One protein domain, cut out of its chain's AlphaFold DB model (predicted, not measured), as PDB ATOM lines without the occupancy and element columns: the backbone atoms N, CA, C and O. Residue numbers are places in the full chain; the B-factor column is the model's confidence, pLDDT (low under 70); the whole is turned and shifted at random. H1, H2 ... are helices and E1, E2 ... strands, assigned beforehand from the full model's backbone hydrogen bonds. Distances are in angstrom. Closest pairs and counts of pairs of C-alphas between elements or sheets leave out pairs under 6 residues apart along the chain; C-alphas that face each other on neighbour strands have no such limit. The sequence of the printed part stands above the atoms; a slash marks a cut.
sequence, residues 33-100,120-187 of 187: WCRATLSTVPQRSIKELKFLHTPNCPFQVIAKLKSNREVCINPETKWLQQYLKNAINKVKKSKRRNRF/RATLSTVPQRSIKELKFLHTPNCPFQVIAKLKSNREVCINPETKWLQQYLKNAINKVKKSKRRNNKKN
ATOM      1  N   TRP A  33     -38.338  34.658  17.360       75.19
ATOM      2  CA  TRP A  33     -37.164  33.822  17.635       75.19
ATOM      3  C   TRP A  33     -37.119  32.568  16.749       75.19
ATOM      4  O   TRP A  33     -36.056  32.104  16.343       75.19
ATOM      5  N   CYS A  34     -38.289  32.020  16.435       77.81
ATOM      6  CA  CYS A  34     -38.446  30.864  15.571       77.81
ATOM      7  C   CYS A  34     -38.767  31.276  14.130       77.81
ATOM      8  O   CYS A  34     -39.875  31.738  13.866       77.81
ATOM      9  N   ARG A  35     -37.830  31.028  13.202       71.00
ATOM     10  CA  ARG A  35     -38.050  31.168  11.747       71.00
ATOM     11  C   ARG A  35     -38.783  29.966  11.135       71.00
ATOM     12  O   ARG A  35     -39.618  30.142  10.261       71.00
ATOM     13  N   ALA A  36     -38.512  28.756  11.629       67.06
ATOM     14  CA  ALA A  36     -39.178  27.518  11.218       67.06
ATOM     15  C   ALA A  36     -39.360  26.582  12.422       67.06
ATOM     16  O   ALA A  36     -38.525  26.563  13.331       67.06
ATOM     17  N   THR A  37     -40.449  25.809  12.451       74.31
ATOM     18  CA  THR A  37     -40.724  24.838  13.525       74.31
ATOM     19  C   THR A  37     -40.533  23.410  13.042       74.31
ATOM     20  O   THR A  37     -41.113  23.023  12.030       74.31
ATOM     21  N   LEU A  38     -39.807  22.603  13.812       75.38
ATOM     22  CA  LEU A  38     -39.674  21.169  13.584       75.38
ATOM     23  C   LEU A  38     -40.768  20.409  14.346       75.38
ATOM     24  O   LEU A  38     -41.039  20.667  15.523       75.38
ATOM     25  N   SER A  39     -41.409  19.455  13.674       65.31
ATOM     26  CA  SER A  39     -42.473  18.613  14.238       65.31
ATOM     27  C   SER A  39     -41.940  17.314  14.865       65.31
ATOM     28  O   SER A  39     -42.536  16.808  15.818       65.31
ATOM     29  N   THR A  40     -40.787  16.816  14.403       71.75
ATOM     30  CA  THR A  40     -40.241  15.485  14.739       71.75
ATOM     31  C   THR A  40     -39.110  15.551  15.772       71.75
ATOM     32  O   THR A  40     -37.993  15.109  15.526       71.75
ATOM     33  N   VAL A  41     -39.369  16.123  16.955       77.94
ATOM     34  CA  VAL A  41     -38.389  16.130  18.061       77.94
ATOM     35  C   VAL A  41     -38.752  15.056  19.095       77.94
ATOM     36  O   VAL A  41     -39.826  15.147  19.697       77.94
ATOM     37  N   PRO A  42     -37.895  14.045  19.344       77.75
ATOM     38  CA  PRO A  42     -38.173  13.008  20.332       77.75
ATOM     39  C   PRO A  42     -37.958  13.529  21.757       77.75
ATOM     40  O   PRO A  42     -36.894  14.058  22.085       77.75
ATOM     41  N   GLN A  43     -38.928  13.295  22.647       77.75
ATOM     42  CA  GLN A  43     -38.910  13.771  24.040       77.75
ATOM     43  C   GLN A  43     -37.637  13.372  24.814       77.75
ATOM     44  O   GLN A  43     -37.158  14.140  25.642       77.75
ATOM     45  N   ARG A  44     -37.051  12.198  24.531       79.75
ATOM     46  CA  ARG A  44     -35.844  11.684  25.219       79.75
ATOM     47  C   ARG A  44     -34.592  12.540  24.996       79.75
ATOM     48  O   ARG A  44     -33.667  12.499  25.811       79.75
ATOM     49  N   SER A  45     -34.557  13.275  23.886       82.44
ATOM     50  CA  SER A  45     -33.441  14.147  23.512       82.44
ATOM     51  C   SER A  45     -33.529  15.531  24.155       82.44
ATOM     52  O   SER A  45     -32.547  16.266  24.140       82.44
ATOM     53  N   ILE A  46     -34.679  15.883  24.738       85.19
ATOM     54  CA  ILE A  46     -34.962  17.222  25.251       85.19
ATOM     55  C   ILE A  46     -34.425  17.338  26.673       85.19
ATOM     56  O   ILE A  46     -34.791  16.563  27.556       85.19
ATOM     57  N   LYS A  47     -33.554  18.323  26.884       82.56
ATOM     58  CA  LYS A  47     -33.014  18.689  28.193       82.56
ATOM     59  C   LYS A  47     -33.912  19.722  28.871       82.56
ATOM     60  O   LYS A  47     -34.246  19.578  30.042       82.56
ATOM     61  N   GLU A  48     -34.320  20.749  28.127       82.19
ATOM     62  CA  GLU A  48     -35.064  21.894  28.663       82.19
ATOM     63  C   GLU A  48     -36.083  22.398  27.642       82.19
ATOM     64  O   GLU A  48     -35.822  22.383  26.437       82.19
ATOM     65  N   LEU A  49     -37.230  22.876  28.128       86.88
ATOM     66  CA  LEU A  49     -38.239  23.545  27.306       86.88
ATOM     67  C   LEU A  49     -38.369  25.003  27.734       86.88
ATOM     68  O   LEU A  49     -38.653  25.288  28.899       86.88
ATOM     69  N   LYS A  50     -38.196  25.914  26.778       86.81
ATOM     70  CA  LYS A  50     -38.412  27.350  26.930       86.81
ATOM     71  C   LYS A  50     -39.712  27.730  26.227       86.81
ATOM     72  O   LYS A  50     -39.916  27.409  25.058       86.81
ATOM     73  N   PHE A  51     -40.582  28.432  26.935       85.31
ATOM     74  CA  PHE A  51     -41.814  28.992  26.400       85.31
ATOM     75  C   PHE A  51     -41.640  30.500  26.318       85.31
ATOM     76  O   PHE A  51     -41.460  31.169  27.342       85.31
ATOM     77  N   LEU A  52     -41.653  31.011  25.090       81.69
ATOM     78  CA  LEU A  52     -41.463  32.424  24.808       81.69
ATOM     79  C   LEU A  52     -42.819  33.062  24.530       81.69
ATOM     80  O   LEU A  52     -43.627  32.561  23.741       81.69
ATOM     81  N   HIS A  53     -43.056  34.194  25.187       74.44
ATOM     82  CA  HIS A  53     -44.232  35.015  24.955       74.44
ATOM     83  C   HIS A  53     -43.802  36.421  24.548       74.44
ATOM     84  O   HIS A  53     -43.694  37.321  25.376       74.44
ATOM     85  N   THR A  54     -43.543  36.592  23.254       74.31
ATOM     86  CA  THR A  54     -43.212  37.896  22.676       74.31
ATOM     87  C   THR A  54     -44.501  38.572  22.200       74.31
ATOM     88  O   THR A  54     -45.294  37.918  21.512       74.31
ATOM     89  N   PRO A  55     -44.752  39.853  22.540       66.75
ATOM     90  CA  PRO A  55     -45.857  40.596  21.942       66.75
ATOM     91  C   PRO A  55     -45.683  40.597  20.417       66.75
ATOM     92  O   PRO A  55     -44.562  40.700  19.927       66.75
ATOM     93  N   ASN A  56     -46.779  40.437  19.675       66.44
ATOM     94  CA  ASN A  56     -46.826  40.333  18.206       66.44
ATOM     95  C   ASN A  56     -46.358  39.008  17.579       66.44
ATOM     96  O   ASN A  56     -46.535  38.828  16.376       66.44
ATOM     97  N   CYS A  57     -45.857  38.050  18.365       71.19
ATOM     98  CA  CYS A  57     -45.526  36.717  17.865       71.19
ATOM     99  C   CYS A  57     -46.515  35.643  18.354       71.19
ATOM    100  O   CYS A  57     -47.062  35.740  19.460       71.19
ATOM    101  N   PRO A  58     -46.725  34.563  17.572       75.19
ATOM    102  CA  PRO A  58     -47.443  33.392  18.057       75.19
ATOM    103  C   PRO A  58     -46.683  32.732  19.215       75.19
ATOM    104  O   PRO A  58     -45.486  32.950  19.409       75.19
ATOM    105  N   PHE A  59     -47.397  31.919  19.997       77.62
ATOM    106  CA  PHE A  59     -46.823  31.174  21.116       77.62
ATOM    107  C   PHE A  59     -45.691  30.263  20.624       77.62
ATOM    108  O   PHE A  59     -45.939  29.342  19.847       77.62
ATOM    109  N   GLN A  60     -44.467  30.536  21.072       82.06
ATOM    110  CA  GLN A  60     -43.262  29.839  20.630       82.06
ATOM    111  C   GLN A  60     -42.736  28.919  21.723       82.06
ATOM    112  O   GLN A  60     -42.695  29.278  22.903       82.06
ATOM    113  N   VAL A  61     -42.315  27.727  21.305       86.44
ATOM    114  CA  VAL A  61     -41.744  26.705  22.179       86.44
ATOM    115  C   VAL A  61     -40.391  26.306  21.620       86.44
ATOM    116  O   VAL A  61     -40.295  25.865  20.477       86.44
ATOM    117  N   ILE A  62     -39.351  26.451  22.429       87.88
ATOM    118  CA  ILE A  62     -37.978  26.108  22.066       87.88
ATOM    119  C   ILE A  62     -37.535  24.962  22.965       87.88
ATOM    120  O   ILE A  62     -37.598  25.070  24.190       87.88
ATOM    121  N   ALA A  63     -37.078  23.862  22.377       88.31
ATOM    122  CA  ALA A  63     -36.383  22.811  23.103       88.31
ATOM    123  C   ALA A  63     -34.879  23.001  22.997       88.31
ATOM    124  O   ALA A  63     -34.333  23.114  21.903       88.31
ATOM    125  N   LYS A  64     -34.205  22.924  24.140       87.69
ATOM    126  CA  LYS A  64     -32.773  22.666  24.192       87.69
ATOM    127  C   LYS A  64     -32.565  21.160  24.267       87.69
ATOM    128  O   LYS A  64     -33.050  20.510  25.197       87.69
ATOM    129  N   LEU A  65     -31.877  20.596  23.284       88.19
ATOM    130  CA  LEU A  65     -31.526  19.180  23.268       88.19
ATOM    131  C   LEU A  65     -30.340  18.902  24.203       88.19
ATOM    132  O   LEU A  65     -29.593  19.801  24.589       88.19
ATOM    133  N   LYS A  66     -30.132  17.626  24.539       85.69
ATOM    134  CA  LYS A  66     -28.942  17.141  25.259       85.69
ATOM    135  C   LYS A  66     -27.642  17.437  24.508       85.69
ATOM    136  O   LYS A  66     -26.628  17.673  25.146       85.69
ATOM    137  N   SER A  67     -27.704  17.519  23.178       84.81
ATOM    138  CA  SER A  67     -26.612  17.972  22.308       84.81
ATOM    139  C   SER A  67     -26.375  19.492  22.346       84.81
ATOM    140  O   SER A  67     -25.648  20.014  21.510       84.81
ATOM    141  N   ASN A  68     -27.014  20.219  23.272       84.06
ATOM    142  CA  ASN A  68     -26.989  21.680  23.422       84.06
ATOM    143  C   ASN A  68     -27.529  22.486  22.231       84.06
ATOM    144  O   ASN A  68     -27.503  23.714  22.273       84.06
ATOM    145  N   ARG A  69     -28.091  21.826  21.214       86.00
ATOM    146  CA  ARG A  69     -28.779  22.487  20.099       86.00
ATOM    147  C   ARG A  69     -30.146  23.006  20.546       86.00
ATOM    148  O   ARG A  69     -30.881  22.293  21.231       86.00
ATOM    149  N   GLU A  70     -30.491  24.229  20.152       86.19
ATOM    150  CA  GLU A  70     -31.808  24.822  20.398       86.19
ATOM    151  C   GLU A  70     -32.669  24.702  19.140       86.19
ATOM    152  O   GLU A  70     -32.263  25.122  18.060       86.19
ATOM    153  N   VAL A  71     -33.849  24.096  19.269       87.19
ATOM    154  CA  VAL A  71     -34.778  23.870  18.155       87.19
ATOM    155  C   VAL A  71     -36.169  24.370  18.504       87.19
ATOM    156  O   VAL A  71     -36.657  24.180  19.620       87.19
ATOM    157  N   CYS A  72     -36.835  24.987  17.536       87.44
ATOM    158  CA  CYS A  72     -38.219  25.414  17.676       87.44
ATOM    159  C   CYS A  72     -39.168  24.246  17.411       87.44
ATOM    160  O   CYS A  72     -39.062  23.571  16.388       87.44
ATOM    161  N   ILE A  73     -40.109  24.020  18.323       87.31
ATOM    162  CA  ILE A  73     -41.102  22.947  18.242       87.31
ATOM    163  C   ILE A  73     -42.463  23.544  17.908       87.31
ATOM    164  O   ILE A  73     -42.863  24.568  18.465       87.31
ATOM    165  N   ASN A  74     -43.207  22.862  17.038       82.38
ATOM    166  CA  ASN A  74     -44.597  23.213  16.791       82.38
ATOM    167  C   ASN A  74     -45.452  22.931  18.054       82.38
ATOM    168  O   ASN A  74     -45.464  21.803  18.555       82.38
ATOM    169  N   PRO A  75     -46.205  23.911  18.585       78.12
ATOM    170  CA  PRO A  75     -47.060  23.704  19.755       78.12
ATOM    171  C   PRO A  75     -48.156  22.632  19.563       78.12
ATOM    172  O   PRO A  75     -48.735  22.162  20.547       78.12
ATOM    173  N   GLU A  76     -48.446  22.217  18.328       76.81
ATOM    174  CA  GLU A  76     -49.449  21.196  18.000       76.81
ATOM    175  C   GLU A  76     -48.970  19.748  18.194       76.81
ATOM    176  O   GLU A  76     -49.782  18.818  18.138       76.81
ATOM    177  N   THR A  77     -47.685  19.525  18.487       83.19
ATOM    178  CA  THR A  77     -47.128  18.175  18.607       83.19
ATOM    179  C   THR A  77     -47.752  17.388  19.772       83.19
ATOM    180  O   THR A  77     -47.819  17.853  20.913       83.19
ATOM    181  N   LYS A  78     -48.193  16.147  19.499       83.69
ATOM    182  CA  LYS A  78     -48.933  15.293  20.457       83.69
ATOM    183  C   LYS A  78     -48.194  15.097  21.790       83.69
ATOM    184  O   LYS A  78     -48.807  15.218  22.852       83.69
ATOM    185  N   TRP A  79     -46.886  14.830  21.751       84.44
ATOM    186  CA  TRP A  79     -46.092  14.594  22.964       84.44
ATOM    187  C   TRP A  79     -45.986  15.853  23.842       84.44
ATOM    188  O   TRP A  79     -46.040  15.749  25.066       84.44
ATOM    189  N   LEU A  80     -45.917  17.048  23.242       84.06
ATOM    190  CA  LEU A  80     -45.819  18.317  23.970       84.06
ATOM    191  C   LEU A  80     -47.121  18.620  24.720       84.06
ATOM    192  O   LEU A  80     -47.105  19.034  25.881       84.06
ATOM    193  N   GLN A  81     -48.265  18.337  24.096       83.75
ATOM    194  CA  GLN A  81     -49.566  18.443  24.759       83.75
ATOM    195  C   GLN A  81     -49.665  17.497  25.956       83.75
ATOM    196  O   GLN A  81     -50.175  17.881  27.012       83.75
ATOM    197  N   GLN A  82     -49.170  16.268  25.807       85.25
ATOM    198  CA  GLN A  82     -49.155  15.294  26.893       85.25
ATOM    199  C   GLN A  82     -48.217  15.726  28.025       85.25
ATOM    200  O   GLN A  82     -48.584  15.638  29.196       85.25
ATOM    201  N   TYR A  83     -47.053  16.278  27.687       83.81
ATOM    202  CA  TYR A  83     -46.106  16.832  28.649       83.81
ATOM    203  C   TYR A  83     -46.740  17.943  29.500       83.81
ATOM    204  O   TYR A  83     -46.701  17.877  30.729       83.81
ATOM    205  N   LEU A  84     -47.407  18.917  28.870       82.00
ATOM    206  CA  LEU A  84     -48.080  20.016  29.572       82.00
ATOM    207  C   LEU A  84     -49.219  19.526  30.478       82.00
ATOM    208  O   LEU A  84     -49.357  19.997  31.609       82.00
ATOM    209  N   LYS A  85     -50.015  18.547  30.028       83.25
ATOM    210  CA  LYS A  85     -51.061  17.923  30.861       83.25
ATOM    211  C   LYS A  85     -50.464  17.232  32.088       83.25
ATOM    212  O   LYS A  85     -50.948  17.436  33.201       83.25
ATOM    213  N   ASN A  86     -49.398  16.459  31.894       83.56
ATOM    214  CA  ASN A  86     -48.705  15.761  32.972       83.56
ATOM    215  C   ASN A  86     -48.103  16.746  33.980       83.56
ATOM    216  O   ASN A  86     -48.218  16.526  35.186       83.56
ATOM    217  N   ALA A  87     -47.521  17.851  33.507       77.75
ATOM    218  CA  ALA A  87     -47.007  18.916  34.359       77.75
ATOM    219  C   ALA A  87     -48.118  19.514  35.237       77.75
ATOM    220  O   ALA A  87     -47.996  19.513  36.459       77.75
ATOM    221  N   ILE A  88     -49.251  19.921  34.651       79.62
ATOM    222  CA  ILE A  88     -50.397  20.453  35.412       79.62
ATOM    223  C   ILE A  88     -50.920  19.429  36.427       79.62
ATOM    224  O   ILE A  88     -51.253  19.793  37.554       79.62
ATOM    225  N   ASN A  89     -50.990  18.150  36.053       80.81
ATOM    226  CA  ASN A  89     -51.439  17.093  36.956       80.81
ATOM    227  C   ASN A  89     -50.478  16.898  38.138       80.81
ATOM    228  O   ASN A  89     -50.946  16.742  39.266       80.81
ATOM    229  N   LYS A  90     -49.157  16.980  37.920       75.69
ATOM    230  CA  LYS A  90     -48.159  16.951  39.004       75.69
ATOM    231  C   LYS A  90     -48.351  18.118  39.975       75.69
ATOM    232  O   LYS A  90     -48.393  17.889  41.180       75.69
ATOM    233  N   VAL A  91     -48.575  19.327  39.457       71.25
ATOM    234  CA  VAL A  91     -48.851  20.525  40.272       71.25
ATOM    235  C   VAL A  91     -50.171  20.410  41.045       71.25
ATOM    236  O   VAL A  91     -50.260  20.757  42.217       71.25
ATOM    237  N   LYS A  92     -51.236  19.888  40.428       72.50
ATOM    238  CA  LYS A  92     -52.506  19.664  41.140       72.50
ATOM    239  C   LYS A  92     -52.374  18.605  42.237       72.50
ATOM    240  O   LYS A  92     -53.009  18.736  43.283       72.50
ATOM    241  N   LYS A  93     -51.570  17.561  42.004       68.88
ATOM    242  CA  LYS A  93     -51.326  16.489  42.978       68.88
ATOM    243  C   LYS A  93     -50.511  16.986  44.177       68.88
ATOM    244  O   LYS A  93     -50.843  16.591  45.292       68.88
ATOM    245  N   SER A  94     -49.526  17.874  43.983       62.84
ATOM    246  CA  SER A  94     -48.809  18.510  45.105       62.84
ATOM    247  C   SER A  94     -49.760  19.332  45.974       62.84
ATOM    248  O   SER A  94     -49.815  19.117  47.181       62.84
ATOM    249  N   LYS A  95     -50.634  20.137  45.354       63.09
ATOM    250  CA  LYS A  95     -51.643  20.934  46.065       63.09
ATOM    251  C   LYS A  95     -52.606  20.088  46.906       63.09
ATOM    252  O   LYS A  95     -52.991  20.507  47.993       63.09
ATOM    253  N   ARG A  96     -53.028  18.915  46.412       59.03
ATOM    254  CA  ARG A  96     -53.903  18.001  47.172       59.03
ATOM    255  C   ARG A  96     -53.181  17.335  48.344       59.03
ATOM    256  O   ARG A  96     -53.788  17.225  49.400       59.03
ATOM    257  N   ARG A  97     -51.910  16.946  48.184       55.47
ATOM    258  CA  ARG A  97     -51.096  16.419  49.295       55.47
ATOM    259  C   ARG A  97     -50.844  17.476  50.371       55.47
ATOM    260  O   ARG A  97     -51.052  17.183  51.538       55.47
ATOM    261  N   ASN A  98     -50.522  18.711  49.985       50.97
ATOM    262  CA  ASN A  98     -50.339  19.812  50.939       50.97
ATOM    263  C   ASN A  98     -51.630  20.208  51.668       50.97
ATOM    264  O   ASN A  98     -51.563  20.721  52.774       50.97
ATOM    265  N   ARG A  99     -52.811  19.949  51.091       47.28
ATOM    266  CA  ARG A  99     -54.095  20.196  51.768       47.28
ATOM    267  C   ARG A  99     -54.433  19.132  52.827       47.28
ATOM    268  O   ARG A  99     -55.288  19.386  53.660       47.28
ATOM    269  N   PHE A 100     -53.766  17.976  52.793       38.28
ATOM    270  CA  PHE A 100     -53.890  16.903  53.790       38.28
ATOM    271  C   PHE A 100     -52.738  16.880  54.813       38.28
ATOM    272  O   PHE A 100     -52.755  16.061  55.723       38.28
ATOM    273  N   ARG A 120     -32.581  26.545  44.617       64.38
ATOM    274  CA  ARG A 120     -32.445  26.374  46.080       64.38
ATOM    275  C   ARG A 120     -33.673  26.871  46.860       64.38
ATOM    276  O   ARG A 120     -34.033  26.282  47.869       64.38
ATOM    277  N   ALA A 121     -34.346  27.912  46.364       62.31
ATOM    278  CA  ALA A 121     -35.588  28.462  46.915       62.31
ATOM    279  C   ALA A 121     -36.546  28.874  45.783       62.31
ATOM    280  O   ALA A 121     -36.103  29.152  44.667       62.31
ATOM    281  N   THR A 122     -37.858  28.906  46.048       71.31
ATOM    282  CA  THR A 122     -38.874  29.343  45.069       71.31
ATOM    283  C   THR A 122     -39.589  30.598  45.548       71.31
ATOM    284  O   THR A 122     -39.975  30.684  46.710       71.31
ATOM    285  N   LEU A 123     -39.794  31.556  44.644       72.44
ATOM    286  CA  LEU A 123     -40.578  32.762  44.893       72.44
ATOM    287  C   LEU A 123     -42.017  32.575  44.389       72.44
ATOM    288  O   LEU A 123     -42.262  32.019  43.315       72.44
ATOM    289  N   SER A 124     -42.987  33.038  45.177       65.38
ATOM    290  CA  SER A 124     -44.424  32.965  44.869       65.38
ATOM    291  C   SER A 124     -44.971  34.250  44.228       65.38
ATOM    292  O   SER A 124     -45.984  34.199  43.529       65.38
ATOM    293  N   THR A 125     -44.281  35.383  44.394       70.38
ATOM    294  CA  THR A 125     -44.788  36.735  44.083       70.38
ATOM    295  C   THR A 125     -44.235  37.315  42.773       70.38
ATOM    296  O   THR A 125     -43.886  38.488  42.702       70.38
ATOM    297  N   VAL A 126     -44.118  36.512  41.709       75.44
ATOM    298  CA  VAL A 126     -43.656  37.025  40.402       75.44
ATOM    299  C   VAL A 126     -44.856  37.458  39.547       75.44
ATOM    300  O   VAL A 126     -45.674  36.606  39.187       75.44
ATOM    301  N   PRO A 127     -44.988  38.748  39.178       76.81
ATOM    302  CA  PRO A 127     -46.076  39.210  38.326       76.81
ATOM    303  C   PRO A 127     -45.837  38.811  36.866       76.81
ATOM    304  O   PRO A 127     -44.774  39.082  36.302       76.81
ATOM    305  N   GLN A 128     -46.860  38.257  36.208       75.56
ATOM    306  CA  GLN A 128     -46.787  37.777  34.819       75.56
ATOM    307  C   GLN A 128     -46.247  38.827  33.825       75.56
ATOM    308  O   GLN A 128     -45.551  38.476  32.880       75.56
ATOM    309  N   ARG A 129     -46.519  40.123  34.045       78.00
ATOM    310  CA  ARG A 129     -46.088  41.229  33.159       78.00
ATOM    311  C   ARG A 129     -44.567  41.413  33.085       78.00
ATOM    312  O   ARG A 129     -44.061  41.972  32.107       78.00
ATOM    313  N   SER A 130     -43.858  40.982  34.126       81.31
ATOM    314  CA  SER A 130     -42.400  41.078  34.228       81.31
ATOM    315  C   SER A 130     -41.680  39.916  33.544       81.31
ATOM    316  O   SER A 130     -40.476  39.998  33.315       81.31
ATOM    317  N   ILE A 131     -42.409  38.852  33.198       83.75
ATOM    318  CA  ILE A 131     -41.849  37.604  32.687       83.75
ATOM    319  C   ILE A 131     -41.634  37.729  31.185       83.75
ATOM    320  O   ILE A 131     -42.560  38.020  30.429       83.75
ATOM    321  N   LYS A 132     -40.393  37.497  30.767       82.19
ATOM    322  CA  LYS A 132     -39.981  37.432  29.368       82.19
ATOM    323  C   LYS A 132     -40.074  35.994  28.855       82.19
ATOM    324  O   LYS A 132     -40.615  35.753  27.781       82.19
ATOM    325  N   GLU A 133     -39.578  35.036  29.639       81.62
ATOM    326  CA  GLU A 133     -39.469  33.629  29.232       81.62
ATOM    327  C   GLU A 133     -39.692  32.700  30.427       81.62
ATOM    328  O   GLU A 133     -39.290  33.015  31.548       81.62
ATOM    329  N   LEU A 134     -40.300  31.537  30.183       86.00
ATOM    330  CA  LEU A 134     -40.441  30.471  31.176       86.00
ATOM    331  C   LEU A 134     -39.671  29.233  30.726       86.00
ATOM    332  O   LEU A 134     -39.933  28.699  29.649       86.00
ATOM    333  N   LYS A 135     -38.756  28.753  31.564       86.12
ATOM    334  CA  LYS A 135     -38.022  27.502  31.382       86.12
ATOM    335  C   LYS A 135     -38.597  26.451  32.325       86.12
ATOM    336  O   LYS A 135     -38.723  26.683  33.527       86.12
ATOM    337  N   PHE A 136     -38.933  25.291  31.783       84.19
ATOM    338  CA  PHE A 136     -39.376  24.140  32.562       84.19
ATOM    339  C   PHE A 136     -38.262  23.105  32.544       84.19
ATOM    340  O   PHE A 136     -37.911  22.576  31.484       84.19
ATOM    341  N   LEU A 137     -37.693  22.851  33.720       77.00
ATOM    342  CA  LEU A 137     -36.581  21.932  33.893       77.00
ATOM    343  C   LEU A 137     -37.102  20.578  34.373       77.00
ATOM    344  O   LEU A 137     -37.879  20.489  35.332       77.00
ATOM    345  N   HIS A 138     -36.656  19.513  33.711       69.56
ATOM    346  CA  HIS A 138     -36.925  18.146  34.135       69.56
ATOM    347  C   HIS A 138     -35.611  17.417  34.400       69.56
ATOM    348  O   HIS A 138     -35.123  16.659  33.566       69.56
ATOM    349  N   THR A 139     -35.031  17.674  35.569       67.62
ATOM    350  CA  THR A 139     -33.829  16.973  36.027       67.62
ATOM    351  C   THR A 139     -34.244  15.680  36.735       67.62
ATOM    352  O   THR A 139     -35.147  15.733  37.579       67.62
ATOM    353  N   PRO A 140     -33.630  14.520  36.429       61.88
ATOM    354  CA  PRO A 140     -33.835  13.315  37.230       61.88
ATOM    355  C   PRO A 140     -33.486  13.610  38.696       61.88
ATOM    356  O   PRO A 140     -32.585  14.398  38.970       61.88
ATOM    357  N   ASN A 141     -34.229  13.024  39.635       57.03
ATOM    358  CA  ASN A 141     -34.076  13.204  41.090       57.03
ATOM    359  C   ASN A 141     -34.455  14.585  41.666       57.03
ATOM    360  O   ASN A 141     -34.507  14.727  42.885       57.03
ATOM    361  N   CYS A 142     -34.813  15.573  40.838       65.19
ATOM    362  CA  CYS A 142     -35.336  16.858  41.313       65.19
ATOM    363  C   CYS A 142     -36.866  16.961  41.153       65.19
ATOM    364  O   CYS A 142     -37.448  16.396  40.218       65.19
ATOM    365  N   PRO A 143     -37.551  17.729  42.024       68.25
ATOM    366  CA  PRO A 143     -38.933  18.123  41.778       68.25
ATOM    367  C   PRO A 143     -39.027  18.986  40.511       68.25
ATOM    368  O   PRO A 143     -38.045  19.580  40.069       68.25
ATOM    369  N   PHE A 144     -40.220  19.052  39.916       72.44
ATOM    370  CA  PHE A 144     -40.477  19.860  38.722       72.44
ATOM    371  C   PHE A 144     -40.153  21.337  38.992       72.44
ATOM    372  O   PHE A 144     -40.807  21.964  39.824       72.44
ATOM    373  N   GLN A 145     -39.147  21.873  38.297       78.69
ATOM    374  CA  GLN A 145     -38.660  23.240  38.484       78.69
ATOM    375  C   GLN A 145     -39.137  24.141  37.349       78.69
ATOM    376  O   GLN A 145     -39.078  23.775  36.173       78.69
ATOM    377  N   VAL A 146     -39.600  25.336  37.719       83.94
ATOM    378  CA  VAL A 146     -40.028  26.378  36.785       83.94
ATOM    379  C   VAL A 146     -39.174  27.606  37.039       83.94
ATOM    380  O   VAL A 146     -39.158  28.138  38.145       83.94
ATOM    381  N   ILE A 147     -38.465  28.053  36.016       86.44
ATOM    382  CA  ILE A 147     -37.575  29.208  36.078       86.44
ATOM    383  C   ILE A 147     -38.161  30.269  35.161       86.44
ATOM    384  O   ILE A 147     -38.421  30.008  33.989       86.44
ATOM    385  N   ALA A 148     -38.369  31.471  35.672       87.31
ATOM    386  CA  ALA A 148     -38.748  32.617  34.870       87.31
ATOM    387  C   ALA A 148     -37.552  33.526  34.647       87.31
ATOM    388  O   ALA A 148     -36.885  33.936  35.595       87.31
ATOM    389  N   LYS A 149     -37.333  33.900  33.392       86.50
ATOM    390  CA  LYS A 149     -36.463  35.012  33.034       86.50
ATOM    391  C   LYS A 149     -37.306  36.277  32.985       86.50
ATOM    392  O   LYS A 149     -38.292  36.343  32.244       86.50
ATOM    393  N   LEU A 150     -36.946  37.271  33.786       87.00
ATOM    394  CA  LEU A 150     -37.618  38.565  33.809       87.00
ATOM    395  C   LEU A 150     -37.104  39.468  32.679       87.00
ATOM    396  O   LEU A 150     -36.037  39.245  32.106       87.00
ATOM    397  N   LYS A 151     -37.850  40.537  32.382       85.00
ATOM    398  CA  LYS A 151     -37.430  41.606  31.458       85.00
ATOM    399  C   LYS A 151     -36.123  42.284  31.883       85.00
ATOM    400  O   LYS A 151     -35.367  42.711  31.022       85.00
ATOM    401  N   SER A 152     -35.825  42.298  33.182       83.44
ATOM    402  CA  SER A 152     -34.552  42.756  33.754       83.44
ATOM    403  C   SER A 152     -33.388  41.765  33.573       83.44
ATOM    404  O   SER A 152     -32.346  41.935  34.195       83.44
ATOM    405  N   ASN A 153     -33.564  40.706  32.773       83.50
ATOM    406  CA  ASN A 153     -32.619  39.601  32.554       83.50
ATOM    407  C   ASN A 153     -32.254  38.772  33.798       83.50
ATOM    408  O   ASN A 153     -31.429  37.868  33.700       83.50
ATOM    409  N   ARG A 154     -32.909  39.008  34.940       85.81
ATOM    410  CA  ARG A 154     -32.774  38.170  36.139       85.81
ATOM    411  C   ARG A 154     -33.541  36.858  35.966       85.81
ATOM    412  O   ARG A 154     -34.659  36.862  35.447       85.81
ATOM    413  N   GLU A 155     -32.958  35.750  36.413       85.50
ATOM    414  CA  GLU A 155     -33.585  34.425  36.394       85.50
ATOM    415  C   GLU A 155     -34.048  34.057  37.807       85.50
ATOM    416  O   GLU A 155     -33.289  34.155  38.767       85.50
ATOM    417  N   VAL A 156     -35.321  33.691  37.943       86.31
ATOM    418  CA  VAL A 156     -35.973  33.460  39.233       86.31
ATOM    419  C   VAL A 156     -36.727  32.141  39.204       86.31
ATOM    420  O   VAL A 156     -37.494  31.868  38.283       86.31
ATOM    421  N   CYS A 157     -36.555  31.330  40.241       84.69
ATOM    422  CA  CYS A 157     -37.311  30.100  40.421       84.69
ATOM    423  C   CYS A 157     -38.714  30.400  40.956       84.69
ATOM    424  O   CYS A 157     -38.873  31.042  41.994       84.69
ATOM    425  N   ILE A 158     -39.738  29.920  40.256       84.25
ATOM    426  CA  ILE A 158     -41.144  30.153  40.583       84.25
ATOM    427  C   ILE A 158     -41.747  28.893  41.183       84.25
ATOM    428  O   ILE A 158     -41.548  27.788  40.673       84.25
ATOM    429  N   ASN A 159     -42.545  29.065  42.236       75.31
ATOM    430  CA  ASN A 159     -43.329  27.959  42.764       75.31
ATOM    431  C   ASN A 159     -44.397  27.534  41.726       75.31
ATOM    432  O   ASN A 159     -45.235  28.359  41.326       75.31
ATOM    433  N   PRO A 160     -44.425  26.258  41.296       73.62
ATOM    434  CA  PRO A 160     -45.417  25.768  40.341       73.62
ATOM    435  C   PRO A 160     -46.877  25.924  40.809       73.62
ATOM    436  O   PRO A 160     -47.798  25.868  39.994       73.62
ATOM    437  N   GLU A 161     -47.119  26.141  42.104       69.94
ATOM    438  CA  GLU A 161     -48.452  26.297  42.702       69.94
ATOM    439  C   GLU A 161     -49.076  27.691  42.514       69.94
ATOM    440  O   GLU A 161     -50.236  27.912  42.875       69.94
ATOM    441  N   THR A 162     -48.350  28.623  41.898       79.50
ATOM    442  CA  THR A 162     -48.830  29.981  41.613       79.50
ATOM    443  C   THR A 162     -50.086  29.983  40.724       79.50
ATOM    444  O   THR A 162     -50.137  29.371  39.652       79.50
ATOM    445  N   LYS A 163     -51.137  30.703  41.159       82.62
ATOM    446  CA  LYS A 163     -52.441  30.755  40.458       82.62
ATOM    447  C   LYS A 163     -52.302  31.239  39.009       82.62
ATOM    448  O   LYS A 163     -52.905  30.659  38.106       82.62
ATOM    449  N   TRP A 164     -51.495  32.278  38.786       82.81
ATOM    450  CA  TRP A 164     -51.305  32.865  37.459       82.81
ATOM    451  C   TRP A 164     -50.610  31.885  36.495       82.81
ATOM    452  O   TRP A 164     -51.011  31.796  35.338       82.81
ATOM    453  N   LEU A 165     -49.646  31.079  36.966       82.62
ATOM    454  CA  LEU A 165     -48.941  30.095  36.138       82.62
ATOM    455  C   LEU A 165     -49.885  28.975  35.688       82.62
ATOM    456  O   LEU A 165     -49.885  28.571  34.524       82.62
ATOM    457  N   GLN A 166     -50.752  28.509  36.590       82.00
ATOM    458  CA  GLN A 166     -51.785  27.531  36.245       82.00
ATOM    459  C   GLN A 166     -52.745  28.082  35.188       82.00
ATOM    460  O   GLN A 166     -53.118  27.360  34.260       82.00
ATOM    461  N   GLN A 167     -53.137  29.350  35.313       84.25
ATOM    462  CA  GLN A 167     -54.000  30.004  34.335       84.25
ATOM    463  C   GLN A 167     -53.296  30.175  32.984       84.25
ATOM    464  O   GLN A 167     -53.885  29.887  31.943       84.25
ATOM    465  N   TYR A 168     -52.022  30.558  32.994       83.06
ATOM    466  CA  TYR A 168     -51.192  30.684  31.800       83.06
ATOM    467  C   TYR A 168     -51.111  29.361  31.022       83.06
ATOM    468  O   TYR A 168     -51.415  29.322  29.828       83.06
ATOM    469  N   LEU A 169     -50.801  28.256  31.710       82.69
ATOM    470  CA  LEU A 169     -50.718  26.926  31.099       82.69
ATOM    471  C   LEU A 169     -52.073  26.450  30.549       82.69
ATOM    472  O   LEU A 169     -52.133  25.894  29.451       82.69
ATOM    473  N   LYS A 170     -53.178  26.703  31.264       83.88
ATOM    474  CA  LYS A 170     -54.536  26.401  30.772       83.88
ATOM    475  C   LYS A 170     -54.861  27.179  29.496       83.88
ATOM    476  O   LYS A 170     -55.339  26.589  28.526       83.88
ATOM    477  N   ASN A 171     -54.573  28.478  29.480       84.81
ATOM    478  CA  ASN A 171     -54.807  29.340  28.323       84.81
ATOM    479  C   ASN A 171     -53.983  28.881  27.110       84.81
ATOM    480  O   ASN A 171     -54.508  28.840  25.997       84.81
ATOM    481  N   ALA A 172     -52.726  28.477  27.322       79.62
ATOM    482  CA  ALA A 172     -51.868  27.933  26.272       79.62
ATOM    483  C   ALA A 172     -52.451  26.644  25.665       79.62
ATOM    484  O   ALA A 172     -52.599  26.552  24.449       79.62
ATOM    485  N   ILE A 173     -52.887  25.688  26.496       82.06
ATOM    486  CA  ILE A 173     -53.518  24.444  26.020       82.06
ATOM    487  C   ILE A 173     -54.800  24.737  25.229       82.06
ATOM    488  O   ILE A 173     -55.045  24.115  24.194       82.06
ATOM    489  N   ASN A 174     -55.619  25.684  25.692       84.31
ATOM    490  CA  ASN A 174     -56.851  26.055  24.998       84.31
ATOM    491  C   ASN A 174     -56.570  26.693  23.629       84.31
ATOM    492  O   ASN A 174     -57.269  26.376  22.667       84.31
ATOM    493  N   LYS A 175     -55.525  27.526  23.510       80.69
ATOM    494  CA  LYS A 175     -55.088  28.085  22.219       80.69
ATOM    495  C   LYS A 175     -54.686  26.984  21.235       80.69
ATOM    496  O   LYS A 175     -55.172  26.991  20.108       80.69
ATOM    497  N   VAL A 176     -53.902  26.004  21.686       77.44
ATOM    498  CA  VAL A 176     -53.474  24.860  20.857       77.44
ATOM    499  C   VAL A 176     -54.653  23.972  20.442       77.44
ATOM    500  O   VAL A 176     -54.752  23.534  19.302       77.44
ATOM    501  N   LYS A 177     -55.613  23.715  21.338       80.12
ATOM    502  CA  LYS A 177     -56.827  22.962  20.973       80.12
ATOM    503  C   LYS A 177     -57.670  23.698  19.928       80.12
ATOM    504  O   LYS A 177     -58.254  23.055  19.057       80.12
ATOM    505  N   LYS A 178     -57.752  25.030  20.021       78.81
ATOM    506  CA  LYS A 178     -58.509  25.863  19.077       78.81
ATOM    507  C   LYS A 178     -57.873  25.864  17.685       78.81
ATOM    508  O   LYS A 178     -58.623  25.796  16.716       78.81
ATOM    509  N   SER A 179     -56.541  25.899  17.573       71.81
ATOM    510  CA  SER A 179     -55.859  25.800  16.270       71.81
ATOM    511  C   SER A 179     -56.102  24.438  15.616       71.81
ATOM    512  O   SER A 179     -56.585  24.387  14.489       71.81
ATOM    513  N   LYS A 180     -55.960  23.345  16.376       75.69
ATOM    514  CA  LYS A 180     -56.243  21.988  15.885       75.69
ATOM    515  C   LYS A 180     -57.677  21.813  15.365       75.69
ATOM    516  O   LYS A 180     -57.878  21.212  14.317       75.69
ATOM    517  N   ARG A 181     -58.679  22.356  16.071       74.69
ATOM    518  CA  ARG A 181     -60.086  22.319  15.617       74.69
ATOM    519  C   ARG A 181     -60.315  23.093  14.316       74.69
ATOM    520  O   ARG A 181     -61.168  22.692  13.538       74.69
ATOM    521  N   ARG A 182     -59.591  24.195  14.089       70.12
ATOM    522  CA  ARG A 182     -59.684  24.963  12.837       70.12
ATOM    523  C   ARG A 182     -59.072  24.204  11.664       70.12
ATOM    524  O   ARG A 182     -59.681  24.195  10.605       70.12
ATOM    525  N   ASN A 183     -57.936  23.537  11.869       68.19
ATOM    526  CA  ASN A 183     -57.300  22.726  10.826       68.19
ATOM    527  C   ASN A 183     -58.181  21.525  10.443       68.19
ATOM    528  O   ASN A 183     -58.413  21.296   9.267       68.19
ATOM    529  N   ASN A 184     -58.785  20.846  11.424       71.44
ATOM    530  CA  ASN A 184     -59.728  19.748  11.170       71.44
ATOM    531  C   ASN A 184     -61.050  20.170  10.499       71.44
ATOM    532  O   ASN A 184     -61.791  19.293  10.090       71.44
ATOM    533  N   LYS A 185     -61.390  21.466  10.459       71.44
ATOM    534  CA  LYS A 185     -62.584  21.978   9.758       71.44
ATOM    535  C   LYS A 185     -62.269  22.421   8.319       71.44
ATOM    536  O   LYS A 185     -63.187  22.726   7.570       71.44
ATOM    537  N   LYS A 186     -60.981  22.539   7.971       60.88
ATOM    538  CA  LYS A 186     -60.506  22.904   6.628       60.88
ATOM    539  C   LYS A 186     -60.181  21.684   5.750       60.88
ATOM    540  O   LYS A 186     -60.074  21.866   4.544       60.88
ATOM    541  N   ASN A 187     -60.015  20.508   6.357       50.50
ATOM    542  CA  ASN A 187     -59.979  19.204   5.685       50.50
ATOM    543  C   ASN A 187     -61.368  18.577   5.707       50.50
ATOM    544  O   ASN A 187     -61.639  17.784   4.788       50.50
TER     545      ASN A 187
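This is residues 33 to 100 and 120 to 187 of the 187 residues of the protein "C-X-C motif chemokine 12" of Austrofundulus limnaeus (UniProt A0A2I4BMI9). One strongly twisted wall of six antiparallel strands has a pair of long helices, H1 and H2, over one of its faces, set off from it with few contacts, while the other face is bare. The wall is two three-stranded meanders set side by side, joined through E1 and E4, and each meander leads by a tight link into one helix; the two helices run opposite ways along the longest axis, and residues 181 to 187 stick out at one end. The printed part has 136 residues, with elements in the order E1 E2 E3 H1 E4 E5 E6 H2 and the sheet order E3 E2 E1 E4 E5 E6. The class is mixed, helices and strands, and the whole is compact, with a radius of gyration of the C-alphas of 15.4 A and spans of 48 by 32 by 31 A.

Residues 33 to 45 hold no named element. E1, residues 46 to 52, begins with C-alpha 46 at (-34.962, 17.222, 25.251) and is 16.5 A long. E2 is residues 60 to 65 and E3 residues 70 to 73. H1, residues 78 to 99, is 32.1 A long, with C-alpha 78 at (-48.933, 15.293, 20.457). E4, residues 131 to 137, is 16.6 A long; E5 is residues 145 to 150 and E6 residues 155 to 158. H2, residues 163 to 183, is 31.1 A long and ends with C-alpha 183 at (-57.300, 22.726, 10.826).

E1 and E4 are antiparallel neighbours at 162 degrees, with N 51 and O 134 2.8 A apart, within hydrogen-bond range. E1, E2 and E3 form a meander, each strand the antiparallel neighbour of the one before; N 50 and O 62 are 2.8 A apart, and so are N 63 and O 71. E4, E5 and E6 form the other meander, with N 135 and O 147 at 2.8 A and N 148 and O 156 at 2.8 A. The edge strands are E3 and E6. H1 is not on the sheet, but only just, with 4 pairs of C-alphas within 10 A; H2 is not on it either, with 3 such pairs. H1 and H2 touch through residues 81 to 88 and 166 to 173 alone, at a shallow tilt of 28 degrees, opposite ways; their closest C-alphas, of Ile 88 and Gln 166, are 7.3 A apart. In both helices every O i to N i+4 pair is within hydrogen-bond range.

The two C-alphas farthest apart, of Arg 120 and Asn 187, are 49.4 A apart. Residues 101 to 119 are not printed, and C-alphas 100 and 120 are 24.7 A apart across this cut. Of the links printed whole, none is long. Residues 181 to 187, of which 181 to 183 belong to H2, stand free. The mean pLDDT of the printed part is 77.3, and 25 residues are under 70, among them 93 to 100 and 138 to 143.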